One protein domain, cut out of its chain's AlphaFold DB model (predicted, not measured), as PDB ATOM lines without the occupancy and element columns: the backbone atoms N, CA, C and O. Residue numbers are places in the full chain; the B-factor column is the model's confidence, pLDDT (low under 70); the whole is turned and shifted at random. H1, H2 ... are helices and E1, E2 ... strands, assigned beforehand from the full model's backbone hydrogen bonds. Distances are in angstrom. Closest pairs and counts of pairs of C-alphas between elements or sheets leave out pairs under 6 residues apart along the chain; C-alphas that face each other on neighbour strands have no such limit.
ATOM      1  N   SER A   3     -28.975 -48.066 -26.984       93.50
ATOM      2  CA  SER A   3     -30.418 -48.227 -27.137       93.50
ATOM      3  C   SER A   3     -30.909 -49.569 -26.622       93.50
ATOM      4  O   SER A   3     -30.166 -50.548 -26.651       93.50
ATOM      5  N   LEU A   4     -32.170 -49.619 -26.199       95.62
ATOM      6  CA  LEU A   4     -32.797 -50.818 -25.647       95.62
ATOM      7  C   LEU A   4     -34.250 -50.990 -26.097       95.62
ATOM      8  O   LEU A   4     -34.938 -50.033 -26.461       95.62
ATOM      9  N   ASN A   5     -34.710 -52.234 -26.028       96.50
ATOM     10  CA  ASN A   5     -36.090 -52.658 -26.230       96.50
ATOM     11  C   ASN A   5     -36.515 -53.601 -25.085       96.50
ATOM     12  O   ASN A   5     -35.705 -53.927 -24.216       96.50
ATOM     13  N   ALA A   6     -37.778 -54.035 -25.082       96.00
ATOM     14  CA  ALA A   6     -38.317 -54.897 -24.026       96.00
ATOM     15  C   ALA A   6     -37.565 -56.237 -23.902       96.00
ATOM     16  O   ALA A   6     -37.217 -56.635 -22.794       96.00
ATOM     17  N   GLU A   7     -37.223 -56.881 -25.025       95.44
ATOM     18  CA  GLU A   7     -36.498 -58.161 -25.019       95.44
ATOM     19  C   GLU A   7     -35.146 -58.045 -24.299       95.44
ATOM     20  O   GLU A   7     -34.776 -58.902 -23.495       95.44
ATOM     21  N   TRP A   8     -34.401 -56.964 -24.552       94.00
ATOM     22  CA  TRP A   8     -33.133 -56.734 -23.870       94.00
ATOM     23  C   TRP A   8     -33.348 -56.545 -22.363       94.00
ATOM     24  O   TRP A   8     -32.629 -57.153 -21.572       94.00
ATOM     25  N   VAL A   9     -34.352 -55.759 -21.960       94.00
ATOM     26  CA  VAL A   9     -34.679 -55.503 -20.543       94.00
ATOM     27  C   VAL A   9     -34.993 -56.801 -19.801       94.00
ATOM     28  O   VAL A   9     -34.430 -57.049 -18.734       94.00
ATOM     29  N   GLU A  10     -35.845 -57.648 -20.379       93.69
ATOM     30  CA  GLU A  10     -36.254 -58.931 -19.798       93.69
ATOM     31  C   GLU A  10     -35.069 -59.885 -19.608       93.69
ATOM     32  O   GLU A  10     -34.981 -60.593 -18.605       93.69
ATOM     33  N   ARG A  11     -34.123 -59.883 -20.553       93.94
ATOM     34  CA  ARG A  11     -32.969 -60.793 -20.545       93.94
ATOM     35  C   ARG A  11     -31.799 -60.310 -19.690       93.94
ATOM     36  O   ARG A  11     -30.936 -61.120 -19.361       93.94
ATOM     37  N   ASN A  12     -31.752 -59.023 -19.340       90.62
ATOM     38  CA  ASN A  12     -30.587 -58.390 -18.713       90.62
ATOM     39  C   ASN A  12     -30.929 -57.684 -17.389       90.62
ATOM     40  O   ASN A  12     -30.333 -56.668 -17.054       90.62
ATOM     41  N   GLY A  13     -31.876 -58.219 -16.616       90.88
ATOM     42  CA  GLY A  13     -32.073 -57.801 -15.223       90.88
ATOM     43  C   GLY A  13     -32.893 -56.523 -15.014       90.88
ATOM     44  O   GLY A  13     -32.896 -55.996 -13.905       90.88
ATOM     45  N   GLY A  14     -33.620 -56.045 -16.029       94.69
ATOM     46  CA  GLY A  14     -34.585 -54.953 -15.875       94.69
ATOM     47  C   GLY A  14     -34.038 -53.542 -16.134       94.69
ATOM     48  O   GLY A  14     -32.857 -53.336 -16.414       94.69
ATOM     49  N   LEU A  15     -34.934 -52.551 -16.054       95.94
ATOM     50  CA  LEU A  15     -34.632 -51.144 -16.348       95.94
ATOM     51  C   LEU A  15     -33.666 -50.533 -15.328       95.94
ATOM     52  O   LEU A  15     -32.746 -49.818 -15.710       95.94
ATOM     53  N   GLU A  16     -33.834 -50.837 -14.042       94.56
ATOM     54  CA  GLU A  16     -32.971 -50.331 -12.971       94.56
ATOM     55  C   GLU A  16     -31.538 -50.833 -13.149       94.56
ATOM     56  O   GLU A  16     -30.591 -50.053 -13.049       94.56
ATOM     57  N   HIS A  17     -31.379 -52.125 -13.462       92.25
ATOM     58  CA  HIS A  17     -30.070 -52.708 -13.740       92.25
ATOM     59  C   HIS A  17     -29.423 -52.059 -14.963       92.25
ATOM     60  O   HIS A  17     -28.244 -51.709 -14.913       92.25
ATOM     61  N   PHE A  18     -30.196 -51.857 -16.036       92.44
ATOM     62  CA  PHE A  18     -29.721 -51.166 -17.228       92.44
ATOM     63  C   PHE A  18     -29.205 -49.768 -16.896       92.44
ATOM     64  O   PHE A  18     -28.018 -49.503 -17.075       92.44
ATOM     65  N   PHE A  19     -30.070 -48.889 -16.381       92.38
ATOM     66  CA  PHE A  19     -29.729 -47.482 -16.188       92.38
ATOM     67  C   PHE A  19     -28.601 -47.298 -15.171       92.38
ATOM     68  O   PHE A  19     -27.677 -46.541 -15.451       92.38
ATOM     69  N   THR A  20     -28.575 -48.076 -14.087       89.56
ATOM     70  CA  THR A  20     -27.466 -48.040 -13.114       89.56
ATOM     71  C   THR A  20     -26.128 -48.440 -13.746       89.56
ATOM     72  O   THR A  20     -25.089 -47.864 -13.434       89.56
ATOM     73  N   SER A  21     -26.130 -49.427 -14.646       86.62
ATOM     74  CA  SER A  21     -24.895 -49.945 -15.251       86.62
ATOM     75  C   SER A  21     -24.335 -49.029 -16.340       86.62
ATOM     76  O   SER A  21     -23.135 -49.060 -16.614       86.62
ATOM     77  N   ILE A  22     -25.195 -48.241 -16.990       86.50
ATOM     78  CA  ILE A  22     -24.847 -47.501 -18.208       86.50
ATOM     79  C   ILE A  22     -24.802 -45.985 -18.017       86.50
ATOM     80  O   ILE A  22     -24.144 -45.319 -18.814       86.50
ATOM     81  N   GLU A  23     -25.421 -45.438 -16.966       78.00
ATOM     82  CA  GLU A  23     -25.393 -44.005 -16.646       78.00
ATOM     83  C   GLU A  23     -23.990 -43.368 -16.715       78.00
ATOM     84  O   GLU A  23     -23.864 -42.322 -17.359       78.00
ATOM     85  N   PRO A  24     -22.914 -43.968 -16.160       82.19
ATOM     86  CA  PRO A  24     -21.582 -43.367 -16.239       82.19
ATOM     87  C   PRO A  24     -20.897 -43.546 -17.605       82.19
ATOM     88  O   PRO A  24     -19.825 -42.985 -17.822       82.19
ATOM     89  N   LEU A  25     -21.463 -44.351 -18.510       90.00
ATOM     90  CA  LEU A  25     -20.821 -44.762 -19.763       90.00
ATOM     91  C   LEU A  25     -21.376 -44.049 -20.999       90.00
ATOM     92  O   LEU A  25     -20.706 -44.038 -22.035       90.00
ATOM     93  N   VAL A  26     -22.598 -43.503 -20.943       92.06
ATOM     94  CA  VAL A  26     -23.256 -42.925 -22.125       92.06
ATOM     95  C   VAL A  26     -23.976 -41.612 -21.855       92.06
ATOM     96  O   VAL A  26     -24.720 -41.455 -20.892       92.06
ATOM     97  N   ASP A  27     -23.848 -40.685 -22.803       93.00
ATOM     98  CA  ASP A  27     -24.561 -39.407 -22.752       93.00
ATOM     99  C   ASP A  27     -26.039 -39.526 -23.132       93.00
ATOM    100  O   ASP A  27     -26.860 -38.797 -22.595       93.00
ATOM    101  N   TYR A  28     -26.401 -40.458 -24.017       94.88
ATOM    102  CA  TYR A  28     -27.761 -40.572 -24.555       94.88
ATOM    103  C   TYR A  28     -28.217 -42.024 -24.660       94.88
ATOM    104  O   TYR A  28     -27.425 -42.905 -25.032       94.88
ATOM    105  N   VAL A  29     -29.511 -42.239 -24.408       96.38
ATOM    106  CA  VAL A  29     -30.175 -43.543 -24.494       96.38
ATOM    107  C   VAL A  29     -31.390 -43.470 -25.417       96.38
ATOM    108  O   VAL A  29     -32.283 -42.654 -25.215       96.38
ATOM    109  N   GLY A  30     -31.448 -44.350 -26.417       97.00
ATOM    110  CA  GLY A  30     -32.615 -44.534 -27.281       97.00
ATOM    111  C   GLY A  30     -33.502 -45.689 -26.815       97.00
ATOM    112  O   GLY A  30     -33.054 -46.832 -26.761       97.00
ATOM    113  N   VAL A  31     -34.780 -45.447 -26.549       97.81
ATOM    114  CA  VAL A  31     -35.724 -46.480 -26.095       97.81
ATOM    115  C   VAL A  31     -36.703 -46.838 -27.206       97.81
ATOM    116  O   VAL A  31     -37.249 -45.954 -27.869       97.81
ATOM    117  N   HIS A  32     -36.948 -48.134 -27.405       98.12
ATOM    118  CA  HIS A  32     -37.977 -48.570 -28.339       98.12
ATOM    119  C   HIS A  32     -39.358 -48.022 -27.922       98.12
ATOM    120  O   HIS A  32     -39.715 -48.113 -26.749       98.12
ATOM    121  N   TYR A  33     -40.169 -47.517 -28.852       97.81
ATOM    122  CA  TYR A  33     -41.368 -46.722 -28.583       97.81
ATOM    123  C   TYR A  33     -42.386 -47.495 -27.759       97.81
ATOM    124  O   TYR A  33     -42.991 -46.927 -26.864       97.81
ATOM    125  N   ALA A  34     -42.547 -48.793 -28.024       96.94
ATOM    126  CA  ALA A  34     -43.493 -49.623 -27.289       96.94
ATOM    127  C   ALA A  34     -43.075 -49.789 -25.819       96.94
ATOM    128  O   ALA A  34     -43.915 -49.707 -24.930       96.94
ATOM    129  N   LEU A  35     -41.772 -49.966 -25.561       97.75
ATOM    130  CA  LEU A  35     -41.240 -50.015 -24.200       97.75
ATOM    131  C   LEU A  35     -41.350 -48.639 -23.541       97.75
ATOM    132  O   LEU A  35     -41.779 -48.533 -22.398       97.75
ATOM    133  N   PHE A  36     -40.982 -47.585 -24.267       97.62
ATOM    134  CA  PHE A  36     -40.989 -46.239 -23.717       97.62
ATOM    135  C   PHE A  36     -42.412 -45.749 -23.427       97.62
ATOM    136  O   PHE A  36     -42.623 -45.062 -22.441       97.62
ATOM    137  N   GLU A  37     -43.399 -46.125 -24.239       96.69
ATOM    138  CA  GLU A  37     -44.808 -45.821 -23.989       96.69
ATOM    139  C   GLU A  37     -45.342 -46.581 -22.768       96.69
ATOM    140  O   GLU A  37     -46.044 -45.986 -21.955       96.69
ATOM    141  N   ALA A  38     -44.983 -47.860 -22.613       97.44
ATOM    142  CA  ALA A  38     -45.421 -48.679 -21.484       97.44
ATOM    143  C   ALA A  38     -44.803 -48.241 -20.142       97.44
ATOM    144  O   ALA A  38     -45.482 -48.254 -19.120       97.44
ATOM    145  N   GLU A  39     -43.533 -47.827 -20.145       97.25
ATOM    146  CA  GLU A  39     -42.746 -47.567 -18.931       97.25
ATOM    147  C   GLU A  39     -42.295 -46.098 -18.824       97.25
ATOM    148  O   GLU A  39     -41.291 -45.806 -18.177       97.25
ATOM    149  N   PHE A  40     -43.002 -45.161 -19.468       96.06
ATOM    150  CA  PHE A  40     -42.563 -43.765 -19.628       96.06
ATOM    151  C   PHE A  40     -42.137 -43.102 -18.311       96.06
ATOM    152  O   PHE A  40     -41.010 -42.618 -18.187       96.06
ATOM    153  N   GLU A  41     -43.016 -43.129 -17.309       96.00
ATOM    154  CA  GLU A  41     -42.775 -42.533 -15.988       96.00
ATOM    155  C   GLU A  41     -41.604 -43.210 -15.266       96.00
ATOM    156  O   GLU A  41     -40.740 -42.556 -14.686       96.00
ATOM    157  N   ARG A  42     -41.516 -44.541 -15.350       96.75
ATOM    158  CA  ARG A  42     -40.432 -45.293 -14.715       96.75
ATOM    159  C   ARG A  42     -39.091 -44.968 -15.362       96.75
ATOM    160  O   ARG A  42     -38.131 -44.674 -14.660       96.75
ATOM    161  N   ILE A  43     -39.023 -44.963 -16.688       96.50
ATOM    162  CA  ILE A  43     -37.798 -44.654 -17.427       96.50
ATOM    163  C   ILE A  43     -37.342 -43.216 -17.155       96.50
ATOM    164  O   ILE A  43     -36.165 -42.998 -16.879       96.50
ATOM    165  N   THR A  44     -38.258 -42.246 -17.177       95.44
ATOM    166  CA  THR A  44     -37.929 -40.833 -16.907       95.44
ATOM    167  C   THR A  44     -37.580 -40.567 -15.439       95.44
ATOM    168  O   THR A  44     -36.875 -39.604 -15.153       95.44
ATOM    169  N   SER A  45     -37.983 -41.445 -14.511       95.38
ATOM    170  CA  SER A  45     -37.499 -41.422 -13.124       95.38
ATOM    171  C   SER A  45     -36.082 -41.992 -12.949       95.38
ATOM    172  O   SER A  45     -35.405 -41.651 -11.981       95.38
ATOM    173  N   LEU A  46     -35.629 -42.849 -13.874       94.88
ATOM    174  CA  LEU A  46     -34.328 -43.533 -13.823       94.88
ATOM    175  C   LEU A  46     -33.236 -42.831 -14.640       94.88
ATOM    176  O   LEU A  46     -32.055 -43.075 -14.406       94.88
ATOM    177  N   PHE A  47     -33.607 -42.000 -15.617       93.94
ATOM    178  CA  PHE A  47     -32.657 -41.319 -16.492       93.94
ATOM    179  C   PHE A  47     -33.203 -39.965 -16.978       93.94
ATOM    180  O   PHE A  47     -34.398 -39.872 -17.267       93.94
ATOM    181  N   PRO A  48     -32.360 -38.921 -17.121       93.38
ATOM    182  CA  PRO A  48     -32.825 -37.591 -17.518       93.38
ATOM    183  C   PRO A  48     -33.547 -37.593 -18.871       93.38
ATOM    184  O   PRO A  48     -32.994 -38.060 -19.873       93.38
ATOM    185  N   LYS A  49     -34.761 -37.028 -18.919       94.62
ATOM    186  CA  LYS A  49     -35.628 -37.013 -20.112       94.62
ATOM    187  C   LYS A  49     -34.952 -36.365 -21.320       94.62
ATOM    188  O   LYS A  49     -35.098 -36.839 -22.443       94.62
ATOM    189  N   GLU A  50     -34.159 -35.325 -21.094       95.00
ATOM    190  CA  GLU A  50     -33.449 -34.560 -22.125       95.00
ATOM    191  C   GLU A  50     -32.347 -35.387 -22.808       95.00
ATOM    192  O   GLU A  50     -31.849 -35.029 -23.875       95.00
ATOM    193  N   ARG A  51     -31.962 -36.511 -22.192       95.00
ATOM    194  CA  ARG A  51     -30.962 -37.458 -22.695       95.00
ATOM    195  C   ARG A  51     -31.601 -38.727 -23.275       95.00
ATOM    196  O   ARG A  51     -30.881 -39.649 -23.671       95.00
ATOM    197  N   LEU A  52     -32.933 -38.776 -23.347       96.38
ATOM    198  CA  LEU A  52     -33.697 -39.886 -23.910       96.38
ATOM    199  C   LEU A  52     -34.157 -39.585 -25.341       96.38
ATOM    200  O   LEU A  52     -34.707 -38.526 -25.643       96.38
ATOM    201  N   GLY A  53     -33.961 -40.564 -26.218       96.81
ATOM    202  CA  GLY A  53     -34.546 -40.609 -27.552       96.81
ATOM    203  C   GLY A  53     -35.518 -41.774 -27.703       96.81
ATOM    204  O   GLY A  53     -35.468 -42.739 -26.941       96.81
ATOM    205  N   VAL A  54     -36.380 -41.713 -28.715       98.00
ATOM    206  CA  VAL A  54     -37.339 -42.776 -29.041       98.00
ATOM    207  C   VAL A  54     -37.156 -43.289 -30.472       98.00
ATOM    208  O   VAL A  54     -36.907 -42.515 -31.395       98.00
ATOM    209  N   TRP A  55     -37.285 -44.601 -30.659       97.75
ATOM    210  CA  TRP A  55     -37.221 -45.306 -31.950       97.75
ATOM    211  C   TRP A  55     -38.217 -46.476 -31.938       97.75
ATOM    212  O   TRP A  55     -38.592 -46.917 -30.877       97.75
ATOM    213  N   THR A  56     -38.726 -47.071 -33.005       95.69
ATOM    214  CA  THR A  56     -38.737 -46.665 -34.405       95.69
ATOM    215  C   THR A  56     -40.064 -45.960 -34.692       95.69
ATOM    216  O   THR A  56     -41.122 -46.584 -34.602       95.69
ATOM    217  N   LEU A  57     -40.040 -44.662 -35.001       96.06
ATOM    218  CA  LEU A  57     -41.263 -43.890 -35.251       96.06
ATOM    219  C   LEU A  57     -41.470 -43.658 -36.751       96.06
ATOM    220  O   LEU A  57     -41.019 -42.646 -37.269       96.06
ATOM    221  N   ASN A  58     -42.154 -44.563 -37.453       96.69
ATOM    222  CA  ASN A  58     -42.276 -44.489 -38.924       96.69
ATOM    223  C   ASN A  58     -43.684 -44.127 -39.432       96.69
ATOM    224  O   ASN A  58     -43.866 -43.919 -40.630       96.69
ATOM    225  N   ASP A  59     -44.667 -44.052 -38.534       96.19
ATOM    226  CA  ASP A  59     -46.060 -43.694 -38.824       96.19
ATOM    227  C   ASP A  59     -46.383 -42.287 -38.301       96.19
ATOM    228  O   ASP A  59     -45.955 -41.904 -37.212       96.19
ATOM    229  N   ARG A  60     -47.190 -41.537 -39.059       95.50
ATOM    230  CA  ARG A  60     -47.550 -40.151 -38.741       95.50
ATOM    231  C   ARG A  60     -48.281 -40.025 -37.404       95.50
ATOM    232  O   ARG A  60     -47.959 -39.129 -36.629       95.50
ATOM    233  N   VAL A  61     -49.227 -40.918 -37.110       95.44
ATOM    234  CA  VAL A  61     -50.012 -40.858 -35.866       95.44
ATOM    235  C   VAL A  61     -49.115 -41.102 -34.653       95.44
ATOM    236  O   VAL A  61     -49.242 -40.441 -33.622       95.44
ATOM    237  N   LEU A  62     -48.186 -42.047 -34.756       95.94
ATOM    238  CA  LEU A  62     -47.217 -42.333 -33.712       95.94
ATOM    239  C   LEU A  62     -46.210 -41.182 -33.537       95.94
ATOM    240  O   LEU A  62     -45.947 -40.794 -32.400       95.94
ATOM    241  N   ILE A  63     -45.694 -40.609 -34.629       97.38
ATOM    242  CA  ILE A  63     -44.795 -39.444 -34.594       97.38
ATOM    243  C   ILE A  63     -45.475 -38.258 -33.901       97.38
ATOM    244  O   ILE A  63     -44.887 -37.680 -32.989       97.38
ATOM    245  N   ASP A  64     -46.713 -37.923 -34.276       95.44
ATOM    246  CA  ASP A  64     -47.448 -36.794 -33.692       95.44
ATOM    247  C   ASP A  64     -47.653 -36.974 -32.178       95.44
ATOM    248  O   ASP A  64     -47.419 -36.045 -31.403       95.44
ATOM    249  N   ARG A  65     -48.000 -38.190 -31.729       94.38
ATOM    250  CA  ARG A  65     -48.124 -38.506 -30.294       94.38
ATOM    251  C   ARG A  65     -46.810 -38.317 -29.534       94.38
ATOM    252  O   ARG A  65     -46.815 -37.823 -28.408       94.38
ATOM    253  N   TRP A  66     -45.685 -38.724 -30.117       95.62
ATOM    254  CA  TRP A  66     -44.378 -38.582 -29.472       95.62
ATOM    255  C   TRP A  66     -43.832 -37.154 -29.525       95.62
ATOM    256  O   TRP A  66     -43.190 -36.731 -28.568       95.62
ATOM    257  N   MET A  67     -44.153 -36.382 -30.569       93.31
ATOM    258  CA  MET A  67     -43.887 -34.940 -30.613       93.31
ATOM    259  C   MET A  67     -44.574 -34.211 -29.456       93.31
ATOM    260  O   MET A  67     -43.945 -33.395 -28.791       93.31
ATOM    261  N   GLN A  68     -45.835 -34.546 -29.166       92.00
ATOM    262  CA  GLN A  68     -46.586 -33.961 -28.046       92.00
ATOM    263  C   GLN A  68     -46.028 -34.346 -26.667       92.00
ATOM    264  O   GLN A  68     -46.175 -33.587 -25.714       92.00
ATOM    265  N   ARG A  69     -45.369 -35.508 -26.546       91.12
ATOM    266  CA  ARG A  69     -44.679 -35.936 -25.313       91.12
ATOM    267  C   ARG A  69     -43.352 -35.208 -25.071       91.12
ATOM    268  O   ARG A  69     -42.754 -35.390 -24.008       91.12
ATOM    269  N   ASP A  70     -42.906 -34.385 -26.021       87.81
ATOM    270  CA  ASP A  70     -41.700 -33.559 -25.926       87.81
ATOM    271  C   ASP A  70     -40.449 -34.374 -25.550       87.81
ATOM    272  O   ASP A  70     -39.759 -34.116 -24.565       87.81
ATOM    273  N   VAL A  71     -40.209 -35.455 -26.294       92.06
ATOM    274  CA  VAL A  71     -38.952 -36.210 -26.209       92.06
ATOM    275  C   VAL A  71     -37.837 -35.469 -26.939       92.06
ATOM    276  O   VAL A  71     -38.065 -34.872 -27.993       92.06
ATOM    277  N   ALA A  72     -36.615 -35.545 -26.408       93.25
ATOM    278  CA  ALA A  72     -35.490 -34.784 -26.945       93.25
ATOM    279  C   ALA A  72     -35.099 -35.221 -28.366       93.25
ATOM    280  O   ALA A  72     -34.773 -34.381 -29.207       93.25
ATOM    281  N   TYR A  73     -35.168 -36.526 -28.656       95.50
ATOM    282  CA  TYR A  73     -34.766 -37.081 -29.949       95.50
ATOM    283  C   TYR A  73     -35.779 -38.100 -30.480       95.50
ATOM    284  O   TYR A  73     -36.255 -38.967 -29.749       95.50
ATOM    285  N   ILE A  74     -36.062 -38.021 -31.782       96.25
ATOM    286  CA  ILE A  74     -36.862 -38.997 -32.530       96.25
ATOM    287  C   ILE A  74     -35.968 -39.637 -33.591       96.25
ATOM    288  O   ILE A  74     -35.362 -38.929 -34.394       96.25
ATOM    289  N   THR A  75     -35.941 -40.967 -33.623       96.44
ATOM    290  CA  THR A  75     -35.302 -41.757 -34.679       96.44
ATOM    291  C   THR A  75     -36.377 -42.423 -35.536       96.44
ATOM    292  O   THR A  75     -37.268 -43.111 -35.023       96.44
ATOM    293  N   SER A  76     -36.296 -42.209 -36.847       97.19
ATOM    294  CA  SER A  76     -37.305 -42.608 -37.831       97.19
ATOM    295  C   SER A  76     -36.648 -42.961 -39.163       97.19
ATOM    296  O   SER A  76     -35.707 -42.283 -39.576       97.19
ATOM    297  N   ASP A  77     -37.188 -43.966 -39.850       97.62
ATOM    298  CA  ASP A  77     -36.886 -44.256 -41.259       97.62
ATOM    299  C   ASP A  77     -37.726 -43.388 -42.221       97.62
ATOM    300  O   ASP A  77     -37.472 -43.381 -43.424       97.62
ATOM    301  N   SER A  78     -38.697 -42.630 -41.691       97.06
ATOM    302  CA  SER A  78     -39.567 -41.683 -42.406       97.06
ATOM    303  C   SER A  78     -39.306 -40.233 -41.941       97.06
ATOM    304  O   SER A  78     -40.184 -39.594 -41.347       97.06
ATOM    305  N   PRO A  79     -38.087 -39.683 -42.134       96.19
ATOM    306  CA  PRO A  79     -37.712 -38.366 -41.609       96.19
ATOM    307  C   PRO A  79     -38.553 -37.214 -42.182       96.19
ATOM    308  O   PRO A  79     -38.725 -36.191 -41.520       96.19
ATOM    309  N   ASP A  80     -39.109 -37.375 -43.381       97.56
ATOM    310  CA  ASP A  80     -40.045 -36.439 -44.003       97.56
ATOM    311  C   ASP A  80     -41.321 -36.260 -43.164       97.56
ATOM    312  O   ASP A  80     -41.763 -35.128 -42.947       97.56
ATOM    313  N   LEU A  81     -41.859 -37.350 -42.602       97.62
ATOM    314  CA  LEU A  81     -43.013 -37.292 -41.706       97.62
ATOM    315  C   LEU A  81     -42.670 -36.582 -40.395       97.62
ATOM    316  O   LEU A  81     -43.468 -35.781 -39.915       97.62
ATOM    317  N   VAL A  82     -41.475 -36.816 -39.843       96.94
ATOM    318  CA  VAL A  82     -41.007 -36.145 -38.615       96.94
ATOM    319  C   VAL A  82     -40.908 -34.633 -38.817       96.94
ATOM    320  O   VAL A  82     -41.375 -33.860 -37.976       96.94
ATOM    321  N   VAL A  83     -40.335 -34.200 -39.942       95.75
ATOM    322  CA  VAL A  83     -40.226 -32.777 -40.295       95.75
ATOM    323  C   VAL A  83     -41.615 -32.165 -40.493       95.75
ATOM    324  O   VAL A  83     -41.902 -31.115 -39.916       95.75
ATOM    325  N   ALA A  84     -42.509 -32.837 -41.225       95.62
ATOM    326  CA  ALA A  84     -43.882 -32.373 -41.428       95.62
ATOM    327  C   ALA A  84     -44.658 -32.230 -40.106       95.62
ATOM    328  O   ALA A  84     -45.341 -31.226 -39.897       95.62
ATOM    329  N   SER A  85     -44.521 -33.190 -39.185       94.88
ATOM    330  CA  SER A  85     -45.104 -33.115 -37.842       94.88
ATOM    331  C   SER A  85     -44.565 -31.932 -37.039       94.88
ATOM    332  O   SER A  85     -45.335 -31.244 -36.369       94.88
ATOM    333  N   ARG A  86     -43.257 -31.644 -37.127       93.00
ATOM    334  CA  ARG A  86     -42.648 -30.508 -36.418       93.00
ATOM    335  C   ARG A  86     -43.193 -29.171 -36.920       93.00
ATOM    336  O   ARG A  86     -43.512 -28.312 -36.102       93.00
ATOM    337  N   HIS A  87     -43.319 -29.003 -38.237       94.38
ATOM    338  CA  HIS A  87     -43.911 -27.798 -38.821       94.38
ATOM    339  C   HIS A  87     -45.373 -27.629 -38.404       94.38
ATOM    340  O   HIS A  87     -45.750 -26.562 -37.932       94.38
ATOM    341  N   ALA A  88     -46.164 -28.703 -38.473       92.31
ATOM    342  CA  ALA A  88     -47.565 -28.668 -38.065       92.31
ATOM    343  C   ALA A  88     -47.753 -28.311 -36.579       92.31
ATOM    344  O   ALA A  88     -48.756 -27.699 -36.225       92.31
ATOM    345  N   LEU A  89     -46.816 -28.686 -35.696       89.44
ATOM    346  CA  LEU A  89     -46.841 -28.291 -34.283       89.44
ATOM    347  C   LEU A  89     -46.551 -26.791 -34.101       89.44
ATOM    348  O   LEU A  89     -47.183 -26.146 -33.275       89.44
ATOM    349  N   ALA A  90     -45.616 -26.232 -34.876       87.69
ATOM    350  CA  ALA A  90     -45.242 -24.818 -34.795       87.69
ATOM    351  C   ALA A  90     -46.333 -23.863 -35.321       87.69
ATOM    352  O   ALA A  90     -46.358 -22.695 -34.946       87.69
ATOM    353  N   GLU A  91     -47.219 -24.352 -36.189       88.44
ATOM    354  CA  GLU A  91     -48.335 -23.588 -36.759       88.44
ATOM    355  C   GLU A  91     -49.606 -23.616 -35.888       88.44
ATOM    356  O   GLU A  91     -50.556 -22.880 -36.163       88.44
ATOM    357  N   GLN A  92     -49.651 -24.443 -34.836       77.12
ATOM    358  CA  GLN A  92     -50.801 -24.516 -33.932       77.12
ATOM    359  C   GLN A  92     -50.826 -23.303 -32.981       77.12
ATOM    360  O   GLN A  92     -49.808 -23.001 -32.355       77.12
TER     361      GLN A  92
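This is residues 3 to 92 of the 94 residues of an uncharacterized protein of Brucella anthropi (UniProt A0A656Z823). A small parallel sheet of two short strands, E1 and E2, sits in the middle of an elongated body, with H1 and H2 toward one end, the pair H5 and H6 at the other, and H3 and H4 on the path from E1 to E2. Short parallel pairings widen the sheet, residues 3 to 4 with 30 to 31 of E1, and 73 to 74 with 53 to 54 of E2. The printed part has 90 residues, with the order H1 H2 E1 H3 H4 E2 H5 H6, and is mostly helix. It is compact, with a radius of gyration of the C-alphas of 13.6 A, and spans 42 by 22 by 20 A.

E1 is residues 29 to 32 and E2 residues 52 to 55, 10.3 A long. H1, residues 6 to 11, begins at C-alpha 6 (-38.317, -54.897, -24.026). H2 is residues 14 to 22, 12.5 A; H3 33 to 38; H4 40 to 46; H5 60 to 68, 12.4 A. H6, residues 79 to 90, is 16.9 A long and ends at C-alpha 90 (-45.242, -24.818, -34.795).

E1 and E2 are parallel at 35 degrees, with N 31 and O 53 within hydrogen-bond range at 2.8 A. E1, H3, H4 and E2 form a strand-helix-strand unit, helices between two parallel neighbour strands, with a right-handed crossover. The closest C-alphas of H3 and E2, Tyr 33 and Trp 55, are 5.5 A apart. H2 and H4 only just touch, with 3 pairs of C-alphas within 8 A, closest at Phe 19 and Leu 46, 6.5 A. H1 and H2 are close but not clearly touching, the C-alphas of Val 9 and Leu 15 being 6.0 A apart. H5 touches residues 81 to 86 of H6, the closest C-alphas, Asp 64 and Ser 85, being 6.0 A apart, at a steep tilt of 48 degrees, the same way. H4 and H5 are apart. In the six helices every O i to N i+4 pair is within hydrogen-bond range.

The two C-alphas farthest apart, Gly 13 and Glu 91, are 43.6 A apart. The printed part has no cut, no link is long, and no printed residue is under 70 in pLDDT.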